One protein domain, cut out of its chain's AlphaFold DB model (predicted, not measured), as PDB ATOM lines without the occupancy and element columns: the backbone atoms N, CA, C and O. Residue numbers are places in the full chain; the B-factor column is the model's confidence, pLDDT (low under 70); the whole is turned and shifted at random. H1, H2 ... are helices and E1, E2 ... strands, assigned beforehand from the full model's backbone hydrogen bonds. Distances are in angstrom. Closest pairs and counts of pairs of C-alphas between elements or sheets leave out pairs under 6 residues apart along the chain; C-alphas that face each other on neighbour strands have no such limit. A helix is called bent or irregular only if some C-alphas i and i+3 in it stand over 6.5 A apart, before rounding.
ATOM      1  N   GLU A   8      11.781  18.525  -8.149       53.56
ATOM      2  CA  GLU A   8      12.714  17.688  -7.386       53.56
ATOM      3  C   GLU A   8      13.612  16.802  -8.277       53.56
ATOM      4  O   GLU A   8      14.819  16.707  -8.065       53.56
ATOM      5  N   PHE A   9      13.069  16.202  -9.345       53.78
ATOM      6  CA  PHE A   9      13.861  15.413 -10.297       53.78
ATOM      7  C   PHE A   9      14.748  16.303 -11.176       53.78
ATOM      8  O   PHE A   9      15.869  15.932 -11.534       53.78
ATOM      9  N   ARG A  10      14.266  17.506 -11.515       58.03
ATOM     10  CA  ARG A  10      15.091  18.527 -12.173       58.03
ATOM     11  C   ARG A  10      16.200  19.015 -11.254       58.03
ATOM     12  O   ARG A  10      17.317  19.179 -11.732       58.03
ATOM     13  N   GLU A  11      15.910  19.202  -9.970       60.62
ATOM     14  CA  GLU A  11      16.888  19.602  -8.962       60.62
ATOM     15  C   GLU A  11      17.957  18.519  -8.778       60.62
ATOM     16  O   GLU A  11      19.146  18.829  -8.844       60.62
ATOM     17  N   PHE A  12      17.562  17.243  -8.711       59.25
ATOM     18  CA  PHE A  12      18.478  16.101  -8.694       59.25
ATOM     19  C   PHE A  12      19.387  16.067  -9.928       59.25
ATOM     20  O   PHE A  12      20.609  16.061  -9.793       59.25
ATOM     21  N   LEU A  13      18.821  16.138 -11.140       57.69
ATOM     22  CA  LEU A  13      19.606  16.231 -12.379       57.69
ATOM     23  C   LEU A  13      20.423  17.521 -12.474       57.69
ATOM     24  O   LEU A  13      21.314  17.591 -13.317       57.69
ATOM     25  N   SER A  14      20.115  18.530 -11.654       63.91
ATOM     26  CA  SER A  14      20.862  19.778 -11.537       63.91
ATOM     27  C   SER A  14      21.936  19.760 -10.440       63.91
ATOM     28  O   SER A  14      22.793  20.647 -10.441       63.91
ATOM     29  N   SER A  15      21.972  18.725  -9.590       72.00
ATOM     30  CA  SER A  15      22.987  18.531  -8.551       72.00
ATOM     31  C   SER A  15      24.219  17.787  -9.076       72.00
ATOM     32  O   SER A  15      24.139  16.950  -9.982       72.00
ATOM     33  N   ASN A  16      25.381  18.098  -8.507       80.00
ATOM     34  CA  ASN A  16      26.605  17.330  -8.731       80.00
ATOM     35  C   ASN A  16      26.562  15.979  -8.002       80.00
ATOM     36  O   ASN A  16      27.199  15.039  -8.463       80.00
ATOM     37  N   ASP A  17      25.745  15.831  -6.952       80.00
ATOM     38  CA  ASP A  17      25.605  14.572  -6.204       80.00
ATOM     39  C   ASP A  17      25.062  13.446  -7.094       80.00
ATOM     40  O   ASP A  17      25.511  12.305  -7.027       80.00
ATOM     41  N   ALA A  18      24.129  13.779  -7.991       78.88
ATOM     42  CA  ALA A  18      23.601  12.839  -8.973       78.88
ATOM     43  C   ALA A  18      24.671  12.395  -9.983       78.88
ATOM     44  O   ALA A  18      24.684  11.237 -10.409       78.88
ATOM     45  N   LEU A  19      25.569  13.305 -10.372       83.31
ATOM     46  CA  LEU A  19      26.664  13.002 -11.295       83.31
ATOM     47  C   LEU A  19      27.719  12.132 -10.616       83.31
ATOM     48  O   LEU A  19      28.112  11.124 -11.200       83.31
ATOM     49  N   GLU A  20      28.096  12.460  -9.378       84.00
ATOM     50  CA  GLU A  20      29.033  11.663  -8.581       84.00
ATOM     51  C   GLU A  20      28.461  10.273  -8.292       84.00
ATOM     52  O   GLU A  20      29.161   9.278  -8.446       84.00
ATOM     53  N   PHE A  21      27.166  10.154  -7.986       82.44
ATOM     54  CA  PHE A  21      26.526   8.844  -7.875       82.44
ATOM     55  C   PHE A  21      26.622   8.065  -9.194       82.44
ATOM     56  O   PHE A  21      27.093   6.927  -9.212       82.44
ATOM     57  N   THR A  22      26.231   8.681 -10.316       80.56
ATOM     58  CA  THR A  22      26.227   8.025 -11.638       80.56
ATOM     59  C   THR A  22      27.630   7.602 -12.085       80.56
ATOM     60  O   THR A  22      27.770   6.585 -12.767       80.56
ATOM     61  N   ARG A  23      28.668   8.332 -11.660       80.88
ATOM     62  CA  ARG A  23      30.085   8.066 -11.945       80.88
ATOM     63  C   ARG A  23      30.534   6.654 -11.575       80.88
ATOM     64  O   ARG A  23      31.440   6.145 -12.227       80.88
ATOM     65  N   TYR A  24      29.903   6.030 -10.577       81.19
ATOM     66  CA  TYR A  24      30.256   4.689 -10.091       81.19
ATOM     67  C   TYR A  24      29.200   3.618 -10.397       81.19
ATOM     68  O   TYR A  24      29.363   2.464 -10.005       81.19
ATOM     69  N   GLN A  25      28.109   3.965 -11.087       80.69
ATOM     70  CA  GLN A  25      27.048   3.010 -11.410       80.69
ATOM     71  C   GLN A  25      27.233   2.404 -12.806       80.69
ATOM     72  O   GLN A  25      27.697   3.086 -13.718       80.69
ATOM     73  N   PRO A  26      26.758   1.166 -13.057       73.62
ATOM     74  CA  PRO A  26      26.738   0.579 -14.399       73.62
ATOM     75  C   PRO A  26      26.038   1.450 -15.453       73.62
ATOM     76  O   PRO A  26      26.415   1.410 -16.623       73.62
ATOM     77  N   ALA A  27      25.056   2.261 -15.044       70.88
ATOM     78  CA  ALA A  27      24.391   3.238 -15.905       70.88
ATOM     79  C   ALA A  27      25.345   4.332 -16.432       70.88
ATOM     80  O   ALA A  27      25.110   4.885 -17.501       70.88
ATOM     81  N   GLY A  28      26.448   4.605 -15.727       71.94
ATOM     82  CA  GLY A  28      27.499   5.540 -16.126       71.94
ATOM     83  C   GLY A  28      28.506   4.981 -17.136       71.94
ATOM     84  O   GLY A  28      29.417   5.703 -17.521       71.94
ATOM     85  N   LYS A  29      28.369   3.731 -17.607       74.25
ATOM     86  CA  LYS A  29      29.298   3.129 -18.592       74.25
ATOM     87  C   LYS A  29      29.372   3.885 -19.921       74.25
ATOM     88  O   LYS A  29      30.401   3.824 -20.586       74.25
ATOM     89  N   SER A  30      28.296   4.566 -20.317       79.50
ATOM     90  CA  SER A  30      28.280   5.408 -21.520       79.50
ATOM     91  C   SER A  30      28.775   6.831 -21.258       79.50
ATOM     92  O   SER A  30      28.911   7.612 -22.195       79.50
ATOM     93  N   LEU A  31      29.025   7.195 -19.997       87.19
ATOM     94  CA  LEU A  31      29.591   8.487 -19.645       87.19
ATOM     95  C   LEU A  31      31.120   8.400 -19.707       87.19
ATOM     96  O   LEU A  31      31.702   7.383 -19.317       87.19
ATOM     97  N   PRO A  32      31.795   9.455 -20.181       84.06
ATOM     98  CA  PRO A  32      33.244   9.469 -20.312       84.06
ATOM     99  C   PRO A  32      33.906   9.641 -18.936       84.06
ATOM    100  O   PRO A  32      34.419  10.702 -18.614       84.06
ATOM    101  N   SER A  33      33.894   8.597 -18.107       82.75
ATOM    102  CA  SER A  33      34.552   8.544 -16.794       82.75
ATOM    103  C   SER A  33      35.802   7.671 -16.863       82.75
ATOM    104  O   SER A  33      35.754   6.556 -17.387       82.75
ATOM    105  N   LYS A  34      36.927   8.126 -16.293       74.19
ATOM    106  CA  LYS A  34      38.147   7.297 -16.207       74.19
ATOM    107  C   LYS A  34      37.913   6.018 -15.391       74.19
ATOM    108  O   LYS A  34      38.475   4.978 -15.729       74.19
ATOM    109  N   TYR A  35      37.045   6.083 -14.379       74.81
ATOM    110  CA  TYR A  35      36.717   4.964 -13.491       74.81
ATOM    111  C   TYR A  35      35.927   3.870 -14.211       74.81
ATOM    112  O   TYR A  35      36.323   2.710 -14.197       74.81
ATOM    113  N   MET A  36      34.851   4.237 -14.910       73.50
ATOM    114  CA  MET A  36      33.978   3.264 -15.585       73.50
ATOM    115  C   MET A  36      34.593   2.665 -16.849       73.50
ATOM    116  O   MET A  36      34.158   1.614 -17.319       73.50
ATOM    117  N   THR A  37      35.596   3.339 -17.407       70.94
ATOM    118  CA  THR A  37      36.270   2.922 -18.637       70.94
ATOM    119  C   THR A  37      37.558   2.150 -18.364       70.94
ATOM    120  O   THR A  37      38.284   1.863 -19.308       70.94
ATOM    121  N   ASN A  38      37.859   1.804 -17.104       72.38
ATOM    122  CA  ASN A  38      39.100   1.131 -16.696       72.38
ATOM    123  C   ASN A  38      40.362   1.808 -17.270       72.38
ATOM    124  O   ASN A  38      41.284   1.136 -17.730       72.38
ATOM    125  N   GLY A  39      40.385   3.144 -17.302       73.06
ATOM    126  CA  GLY A  39      41.515   3.911 -17.834       73.06
ATOM    127  C   GLY A  39      41.621   3.973 -19.364       73.06
ATOM    128  O   GLY A  39      42.601   4.514 -19.866       73.06
ATOM    129  N   ILE A  40      40.629   3.479 -20.120       81.31
ATOM    130  CA  ILE A  40      40.597   3.606 -21.592       81.31
ATOM    131  C   ILE A  40      40.478   5.073 -22.026       81.31
ATOM    132  O   ILE A  40      40.972   5.439 -23.090       81.31
ATOM    133  N   LEU A  41      39.820   5.918 -21.227       88.94
ATOM    134  CA  LEU A  41      39.638   7.330 -21.548       88.94
ATOM    135  C   LEU A  41      40.977   8.092 -21.500       88.94
ATOM    136  O   LEU A  41      41.464   8.463 -20.427       88.94
ATOM    137  N   THR A  42      41.551   8.345 -22.677       91.06
ATOM    138  CA  THR A  42      42.795   9.109 -22.853       91.06
ATOM    139  C   THR A  42      42.547  10.621 -22.829       91.06
ATOM    140  O   THR A  42      41.416  11.084 -22.986       91.06
ATOM    141  N   GLN A  43      43.614  11.417 -22.684       89.94
ATOM    142  CA  GLN A  43      43.506  12.880 -22.786       89.94
ATOM    143  C   GLN A  43      43.040  13.326 -24.180       89.94
ATOM    144  O   GLN A  43      42.160  14.169 -24.280       89.94
ATOM    145  N   ALA A  44      43.542  12.699 -25.249       93.06
ATOM    146  CA  ALA A  44      43.120  13.007 -26.615       93.06
ATOM    147  C   ALA A  44      41.614  12.769 -26.825       93.06
ATOM    148  O   ALA A  44      40.932  13.570 -27.465       93.06
ATOM    149  N   MET A  45      41.065  11.702 -26.231       94.06
ATOM    150  CA  MET A  45      39.621  11.457 -26.234       94.06
ATOM    151  C   MET A  45      38.859  12.546 -25.472       94.06
ATOM    152  O   MET A  45      37.841  13.026 -25.966       94.06
ATOM    153  N   ILE A  46      39.346  12.965 -24.299       92.19
ATOM    154  CA  ILE A  46      38.744  14.061 -23.524       92.19
ATOM    155  C   ILE A  46      38.744  15.359 -24.338       92.19
ATOM    156  O   ILE A  46      37.707  16.010 -24.432       92.19
ATOM    157  N   ASP A  47      39.850  15.696 -24.998       92.56
ATOM    158  CA  ASP A  47      39.963  16.907 -25.815       92.56
ATOM    159  C   ASP A  47      38.963  16.898 -26.982       92.56
ATOM    160  O   ASP A  47      38.318  17.909 -27.270       92.56
ATOM    161  N   ILE A  48      38.757  15.736 -27.615       95.19
ATOM    162  CA  ILE A  48      37.714  15.541 -28.632       95.19
ATOM    163  C   ILE A  48      36.322  15.760 -28.033       95.19
ATOM    164  O   ILE A  48      35.506  16.470 -28.622       95.19
ATOM    165  N   LEU A  49      36.032  15.169 -26.874       94.56
ATOM    166  CA  LEU A  49      34.724  15.283 -26.229       94.56
ATOM    167  C   LEU A  49      34.425  16.720 -25.790       94.56
ATOM    168  O   LEU A  49      33.326  17.211 -26.044       94.56
ATOM    169  N   LEU A  50      35.406  17.424 -25.218       91.44
ATOM    170  CA  LEU A  50      35.303  18.844 -24.874       91.44
ATOM    171  C   LEU A  50      35.150  19.713 -26.124       91.44
ATOM    172  O   LEU A  50      34.392  20.684 -26.120       91.44
ATOM    173  N   ARG A  51      35.809  19.355 -27.230       91.75
ATOM    174  CA  ARG A  51      35.599  20.030 -28.512       91.75
ATOM    175  C   ARG A  51      34.166  19.850 -29.013       91.75
ATOM    176  O   ARG A  51      33.571  20.840 -29.432       91.75
ATOM    177  N   VAL A  52      33.596  18.644 -28.946       92.69
ATOM    178  CA  VAL A  52      32.185  18.405 -29.314       92.69
ATOM    179  C   VAL A  52      31.237  19.139 -28.369       92.69
ATOM    180  O   VAL A  52      30.292  19.757 -28.842       92.69
ATOM    181  N   LEU A  53      31.497  19.119 -27.059       91.06
ATOM    182  CA  LEU A  53      30.723  19.857 -26.058       91.06
ATOM    183  C   LEU A  53      30.632  21.344 -26.412       91.06
ATOM    184  O   LEU A  53      29.543  21.911 -26.435       91.06
ATOM    185  N   ARG A  54      31.778  21.956 -26.725       87.50
ATOM    186  CA  ARG A  54      31.866  23.373 -27.082       87.50
ATOM    187  C   ARG A  54      31.201  23.625 -28.431       87.50
ATOM    188  O   ARG A  54      30.268  24.408 -28.503       87.50
ATOM    189  N   GLN A  55      31.624  22.930 -29.487       86.00
ATOM    190  CA  GLN A  55      31.208  23.194 -30.876       86.00
ATOM    191  C   GLN A  55      29.800  22.664 -31.221       86.00
ATOM    192  O   GLN A  55      29.250  22.977 -32.278       86.00
ATOM    193  N   GLY A  56      29.207  21.847 -30.348       85.56
ATOM    194  CA  GLY A  56      27.949  21.123 -30.554       85.56
ATOM    195  C   GLY A  56      28.136  19.826 -31.346       85.56
ATOM    196  O   GLY A  56      27.646  18.769 -30.943       85.56
ATOM    197  N   ASN A  57      28.872  19.888 -32.456       90.12
ATOM    198  CA  ASN A  57      29.252  18.730 -33.260       90.12
ATOM    199  C   ASN A  57      30.605  18.938 -33.949       90.12
ATOM    200  O   ASN A  57      31.070  20.064 -34.109       90.12
ATOM    201  N   ILE A  58      31.218  17.838 -34.385       92.31
ATOM    202  CA  ILE A  58      32.414  17.856 -35.237       92.31
ATOM    203  C   ILE A  58      32.253  16.872 -36.389       92.31
ATOM    204  O   ILE A  58      31.531  15.884 -36.275       92.31
ATOM    205  N   ARG A  59      32.948  17.110 -37.501       93.06
ATOM    206  CA  ARG A  59      32.958  16.170 -38.626       93.06
ATOM    207  C   ARG A  59      33.689  14.884 -38.238       93.06
ATOM    208  O   ARG A  59      34.784  14.941 -37.679       93.06
ATOM    209  N   PHE A  60      33.117  13.735 -38.586       94.25
ATOM    210  CA  PHE A  60      33.765  12.450 -38.366       94.25
ATOM    211  C   PHE A  60      34.975  12.283 -39.290       94.25
ATOM    212  O   PHE A  60      34.882  12.436 -40.511       94.25
ATOM    213  N   ASN A  61      36.119  11.944 -38.700       93.88
ATOM    214  CA  ASN A  61      37.362  11.668 -39.405       93.88
ATOM    215  C   ASN A  61      37.774  10.206 -39.193       93.88
ATOM    216  O   ASN A  61      38.215   9.825 -38.114       93.88
ATOM    217  N   HIS A  62      37.707   9.392 -40.248       90.44
ATOM    218  CA  HIS A  62      38.066   7.970 -40.193       90.44
ATOM    219  C   HIS A  62      39.544   7.714 -39.844       90.44
ATOM    220  O   HIS A  62      39.893   6.607 -39.416       90.44
ATOM    221  N   LYS A  63      40.424   8.709 -40.024       94.94
ATOM    222  CA  LYS A  63      41.851   8.609 -39.684       94.94
ATOM    223  C   LYS A  63      42.121   8.855 -38.199       94.94
ATOM    224  O   LYS A  63      43.134   8.384 -37.692       94.94
ATOM    225  N   ASP A  64      41.208   9.525 -37.505       96.00
ATOM    226  CA  ASP A  64      41.328   9.850 -36.086       96.00
ATOM    227  C   ASP A  64      40.943   8.631 -35.229       96.00
ATOM    228  O   ASP A  64      39.791   8.185 -35.215       96.00
ATOM    229  N   LYS A  65      41.937   8.014 -34.580       95.62
ATOM    230  CA  LYS A  65      41.743   6.796 -33.778       95.62
ATOM    231  C   LYS A  65      40.952   7.080 -32.501       95.62
ATOM    232  O   LYS A  65      40.059   6.296 -32.184       95.62
ATOM    233  N   ASP A  66      41.236   8.186 -31.821       95.62
ATOM    234  CA  ASP A  66      40.578   8.564 -30.570       95.62
ATOM    235  C   ASP A  66      39.107   8.914 -30.810       95.62
ATOM    236  O   ASP A  66      38.232   8.440 -30.085       95.62
ATOM    237  N   LEU A  67      38.798   9.615 -31.908       96.00
ATOM    238  CA  LEU A  67      37.414   9.893 -32.301       96.00
ATOM    239  C   LEU A  67      36.614   8.608 -32.550       96.00
ATOM    240  O   LEU A  67      35.467   8.486 -32.115       96.00
ATOM    241  N   LYS A  68      37.222   7.626 -33.228       94.81
ATOM    242  CA  LYS A  68      36.604   6.310 -33.446       94.81
ATOM    243  C   LYS A  68      36.353   5.581 -32.134       94.81
ATOM    244  O   LYS A  68      35.308   4.949 -31.997       94.81
ATOM    245  N   PHE A  69      37.270   5.673 -31.173       93.50
ATOM    246  CA  PHE A  69      37.047   5.110 -29.847       93.50
ATOM    247  C   PHE A  69      35.904   5.818 -29.120       93.50
ATOM    248  O   PHE A  69      35.019   5.130 -28.621       93.50
ATOM    249  N   CYS A  70      35.831   7.151 -29.146       94.31
ATOM    250  CA  CYS A  70      34.705   7.889 -28.563       94.31
ATOM    251  C   CYS A  70      33.348   7.433 -29.125       94.31
ATOM    252  O   CYS A  70      32.388   7.305 -28.369       94.31
ATOM    253  N   VAL A  71      33.269   7.122 -30.424       93.94
ATOM    254  CA  VAL A  71      32.056   6.543 -31.028       93.94
ATOM    255  C   VAL A  71      31.836   5.094 -30.582       93.94
ATOM    256  O   VAL A  71      30.741   4.738 -30.156       93.94
ATOM    257  N   LYS A  72      32.874   4.249 -30.628       91.12
ATOM    258  CA  LYS A  72      32.790   2.821 -30.269       91.12
ATOM    259  C   LYS A  72      32.351   2.596 -28.819       91.12
ATOM    260  O   LYS A  72      31.607   1.658 -28.551       91.12
ATOM    261  N   PHE A  73      32.810   3.440 -27.898       88.44
ATOM    262  CA  PHE A  73      32.448   3.384 -26.479       88.44
ATOM    263  C   PHE A  73      31.131   4.106 -26.160       88.44
ATOM    264  O   PHE A  73      30.702   4.117 -25.011       88.44
ATOM    265  N   GLY A  74      30.466   4.682 -27.165       89.38
ATOM    266  CA  GLY A  74      29.174   5.342 -26.998       89.38
ATOM    267  C   GLY A  74      29.245   6.728 -26.357       89.38
ATOM    268  O   GLY A  74      28.199   7.270 -26.020       89.38
ATOM    269  N   PHE A  75      30.434   7.329 -26.225       93.00
ATOM    270  CA  PHE A  75      30.584   8.710 -25.744       93.00
ATOM    271  C   PHE A  75      30.113   9.732 -26.781       93.00
ATOM    272  O   PHE A  75      29.734  10.845 -26.422       93.00
ATOM    273  N   LEU A  76      30.151   9.359 -28.065       94.88
ATOM    274  CA  LEU A  76      29.651  10.140 -29.192       94.88
ATOM    275  C   LEU A  76      28.744   9.290 -30.075       94.88
ATOM    276  O   LEU A  76      29.039   8.129 -30.348       94.88
ATOM    277  N   TYR A  77      27.679   9.901 -30.585       93.56
ATOM    278  CA  TYR A  77      26.839   9.335 -31.640       93.56
ATOM    279  C   TYR A  77      27.150   9.989 -32.973       93.56
ATOM    280  O   TYR A  77      27.611  11.129 -33.018       93.56
ATOM    281  N   THR A  78      26.886   9.262 -34.058       92.25
ATOM    282  CA  THR A  78      27.063   9.773 -35.417       92.25
ATOM    283  C   THR A  78      25.723  10.059 -36.079       92.25
ATOM    284  O   THR A  78      24.722   9.413 -35.775       92.25
ATOM    285  N   PHE A  79      25.698  11.041 -36.975       87.50
ATOM    286  CA  PHE A  79      24.551  11.329 -37.833       87.50
ATOM    287  C   PHE A  79      25.028  11.817 -39.209       87.50
ATOM    288  O   PHE A  79      26.168  12.267 -39.344       87.50
ATOM    289  N   LEU A  80      24.157  11.722 -40.213       87.12
ATOM    290  CA  LEU A  80      24.387  12.261 -41.555       87.12
ATOM    291  C   LEU A  80      23.762  13.651 -41.675       87.12
ATOM    292  O   LEU A  80      22.620  13.860 -41.256       87.12
ATOM    293  N   ASP A  81      24.505  14.601 -42.234       81.50
ATOM    294  CA  ASP A  81      23.919  15.861 -42.685       81.50
ATOM    295  C   ASP A  81      23.206  15.695 -44.042       81.50
ATOM    296  O   ASP A  81      23.196  14.622 -44.639       81.50
ATOM    297  N   PHE A  82      22.602  16.777 -44.540       72.00
ATOM    298  CA  PHE A  82      21.910  16.786 -45.835       72.00
ATOM    299  C   PHE A  82      22.839  16.598 -47.051       72.00
ATOM    300  O   PHE A  82      22.348  16.482 -48.166       72.00
ATOM    301  N   ALA A  83      24.160  16.608 -46.851       80.75
ATOM    302  CA  ALA A  83      25.176  16.416 -47.880       80.75
ATOM    303  C   ALA A  83      25.941  15.089 -47.685       80.75
ATOM    304  O   ALA A  83      27.093  14.978 -48.113       80.75
ATOM    305  N   ASP A  84      25.329  14.120 -46.991       82.56
ATOM    306  CA  ASP A  84      25.870  12.790 -46.679       82.56
ATOM    307  C   ASP A  84      27.222  12.800 -45.943       82.56
ATOM    308  O   ASP A  84      27.994  11.836 -45.964       82.56
ATOM    309  N   LYS A  85      27.535  13.890 -45.238       88.00
ATOM    310  CA  LYS A  85      28.712  13.969 -44.374       88.00
ATOM    311  C   LYS A  85      28.360  13.438 -42.993       88.00
ATOM    312  O   LYS A  85      27.351  13.806 -42.397       88.00
ATOM    313  N   VAL A  86      29.252  12.614 -42.450       92.00
ATOM    314  CA  VAL A  86      29.114  12.061 -41.099       92.00
ATOM    315  C   VAL A  86      29.646  13.059 -40.071       92.00
ATOM    316  O   VAL A  86      30.782  13.531 -40.175       92.00
ATOM    317  N   TYR A  87      28.843  13.335 -39.052       92.38
ATOM    318  CA  TYR A  87      29.180  14.188 -37.915       92.38
ATOM    319  C   TYR A  87      29.010  13.438 -36.600       92.38
ATOM    320  O   TYR A  87      28.213  12.508 -36.515       92.38
ATOM    321  N   CYS A  88      29.735  13.873 -35.571       94.69
ATOM    322  CA  CYS A  88      29.665  13.352 -34.212       94.69
ATOM    323  C   CYS A  88      29.025  14.361 -33.257       94.69
ATOM    324  O   CYS A  88      29.376  15.541 -33.286       94.69
ATOM    325  N   VAL A  89      28.147  13.880 -32.377       93.75
ATOM    326  CA  VAL A  89      27.455  14.650 -31.326       93.75
ATOM    327  C   VAL A  89      27.506  13.923 -29.995       93.75
ATOM    328  O   VAL A  89      27.628  12.698 -29.949       93.75
ATOM    329  N   LEU A  90      27.329  14.667 -28.906       93.25
ATOM    330  CA  LEU A  90      27.077  14.064 -27.601       93.25
ATOM    331  C   LEU A  90      25.712  13.352 -27.599       93.25
ATOM    332  O   LEU A  90      24.735  13.933 -28.079       93.25
ATOM    333  N   PRO A  91      25.599  12.134 -27.037       91.75
ATOM    334  CA  PRO A  91      24.356  11.363 -27.063       91.75
ATOM    335  C   PRO A  91      23.195  12.029 -26.320       91.75
ATOM    336  O   PRO A  91      22.038  11.853 -26.692       91.75
ATOM    337  N   SER A  92      23.478  12.804 -25.268       88.62
ATOM    338  CA  SER A  92      22.446  13.510 -24.506       88.62
ATOM    339  C   SER A  92      22.993  14.706 -23.727       88.62
ATOM    340  O   SER A  92      24.200  14.852 -23.536       88.62
ATOM    341  N   ASN A  93      22.081  15.528 -23.206       87.31
ATOM    342  CA  ASN A  93      22.396  16.617 -22.278       87.31
ATOM    343  C   ASN A  93      23.106  16.131 -21.008       87.31
ATOM    344  O   ASN A  93      23.921  16.859 -20.456       87.31
ATOM    345  N   LEU A  94      22.830  14.899 -20.563       86.50
ATOM    346  CA  LEU A  94      23.532  14.305 -19.427       86.50
ATOM    347  C   LEU A  94      25.015  14.084 -19.749       86.50
ATOM    348  O   LEU A  94      25.850  14.350 -18.898       86.50
ATOM    349  N   HIS A  95      25.354  13.670 -20.978       89.81
ATOM    350  CA  HIS A  95      26.756  13.529 -21.396       89.81
ATOM    351  C   HIS A  95      27.460  14.889 -21.425       89.81
ATOM    352  O   HIS A  95      28.600  14.994 -20.984       89.81
ATOM    353  N   ALA A  96      26.769  15.931 -21.899       89.62
ATOM    354  CA  ALA A  96      27.299  17.293 -21.907       89.62
ATOM    355  C   ALA A  96      27.579  17.802 -20.487       89.62
ATOM    356  O   ALA A  96      28.698  18.199 -20.175       89.62
ATOM    357  N   ARG A  97      26.585  17.682 -19.605       87.62
ATOM    358  CA  ARG A  97      26.697  18.038 -18.191       87.62
ATOM    359  C   ARG A  97      27.789  17.241 -17.471       87.62
ATOM    360  O   ARG A  97      28.538  17.800 -16.681       87.62
ATOM    361  N   PHE A  98      27.888  15.938 -17.733       88.56
ATOM    362  CA  PHE A  98      28.899  15.087 -17.111       88.56
ATOM    363  C   PHE A  98      30.317  15.475 -17.546       88.56
ATOM    364  O   PHE A  98      31.219  15.483 -16.721       88.56
ATOM    365  N   LEU A  99      30.520  15.842 -18.817       89.38
ATOM    366  CA  LEU A  99      31.807  16.364 -19.286       89.38
ATOM    367  C   LEU A  99      32.198  17.664 -18.578       89.38
ATOM    368  O   LEU A  99      33.360  17.820 -18.211       89.38
ATOM    369  N   GLU A 100      31.235  18.563 -18.356       88.38
ATOM    370  CA  GLU A 100      31.463  19.780 -17.571       88.38
ATOM    371  C   GLU A 100      31.836  19.489 -16.120       88.38
ATOM    372  O   GLU A 100      32.708  20.143 -15.563       88.38
ATOM    373  N   TYR A 101      31.206  18.493 -15.512       85.19
ATOM    374  CA  TYR A 101      31.515  18.099 -14.145       85.19
ATOM    375  C   TYR A 101      32.892  17.428 -14.017       85.19
ATOM    376  O   TYR A 101      33.681  17.780 -13.146       85.19
ATOM    377  N   GLU A 102      33.187  16.467 -14.891       84.69
ATOM    378  CA  GLU A 102      34.332  15.567 -14.728       84.69
ATOM    379  C   GLU A 102      35.630  16.141 -15.325       84.69
ATOM    380  O   GLU A 102      36.711  15.877 -14.800       84.69
ATOM    381  N   HIS A 103      35.554  16.910 -16.423       83.38
ATOM    382  CA  HIS A 103      36.729  17.216 -17.264       83.38
ATOM    383  C   HIS A 103      36.944  18.690 -17.601       83.38
ATOM    384  O   HIS A 103      37.969  19.033 -18.188       83.38
ATOM    385  N   SER A 104      36.024  19.580 -17.242       70.12
ATOM    386  CA  SER A 104      36.126  21.005 -17.589       70.12
ATOM    387  C   SER A 104      37.014  21.836 -16.650       70.12
ATOM    388  O   SER A 104      37.114  23.048 -16.827       70.12
ATOM    389  N   GLY A 105      37.710  21.186 -15.711       63.91
ATOM    390  CA  GLY A 105      38.581  21.822 -14.721       63.91
ATOM    391  C   GLY A 105      37.857  22.016 -13.390       63.91
ATOM    392  O   GLY A 105      36.759  22.565 -13.356       63.91
TER     393      GLY A 105
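AT A GLANCE: This is residues 8 to 105 of the 276 residues of an uncharacterized protein of Aspergillus uvarum CBS 121591 (UniProt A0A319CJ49). A small sheet of three strands lies at one end of the domain, with helices H4 and H5 packed on it. H6 crosses H4 on the side away from the sheet, and the short helices H1 and H2 follow beyond H6, with H1 at the far end. The printed part has 98 residues, with six named helices and three named strands in the order H1, H2, H3, H4, E1, H5, E2, E3, H6; it is mostly helix. The sheet runs E1, E3, E2, antiparallel throughout. The whole is compact, with a radius of gyration of the C-alphas of 13.7 A and spans of 42 by 29 by 24 A.

IN THESE COORDINATES: H1, residues 8 to 14, begins at C-alpha 8 at (12.714, 17.688, -7.386). H2 is residues 16 to 23, and H3 is residues 26 to 30. H3 is irregular: C-alphas 27 and 30 are 7.2 A apart. H4, residues 43 to 55, is the longest helix, 18.0 A from C-alpha 43 at (43.506, 12.880, -22.786) to C-alpha 55. E1 is residues 57 to 59, H5 residues 65 to 72, E2 residues 77 to 80, 10.6 A long, and E3 residues 86 to 89, 10.2 A long. H6, residues 93 to 103, is 15.2 A long and ends at C-alpha 103 at (36.729, 17.216, -17.264).

HOW THE PARTS SIT: In the sheet E3 is the inner strand. E1 and E3 are antiparallel at 152 degrees, with N 88 and O 58 at 2.8 A. E2 and E3 form a hairpin at 142 degrees, with N 77 and O 89 at 2.9 A. E1, H5 and E2 make a split strand-helix-strand unit, two strands running the same way with E3 between them, and its crossover is right-handed. H4 and H5 are on the sheet, in two layers, helices on one face of it. H4 touches H5 with residues 44 to 49 alone, closest at the C-alphas of Met 45 and Asp 66, 5.3 A. H4 and H6 touch at a steep tilt of 48 degrees, opposite ways, closest at the C-alphas of Leu 53 and Ala 96, 6.0 A. H6 and H2 only just touch, with 3 pairs of C-alphas within 8 A, the closest those of Leu 19 and Phe 98, 6.6 A. H1 and H2 are close but not clearly touching, with the C-alphas of Phe 12 and Ala 18 closest at 6.1 A. H3 is near H2, with the C-alphas of Thr 22 and Gly 28 closest at 5.3 A. In H1, H2, H4, H5 and H6 every O i to N i+4 pair is within hydrogen-bond range; in H3 it is 0 of 1, with 1 of 2 O i to N i+3 pairs.

THE WHOLE: The C-alphas farthest apart, those of Glu 8 and Lys 63, are 44.4 A apart. The printed part has no cut, and the link from H3 to H4, residues 31 to 42, is long. The mean pLDDT of the printed part is 84.3; residues 8 to 14 and residue 105 are under 70.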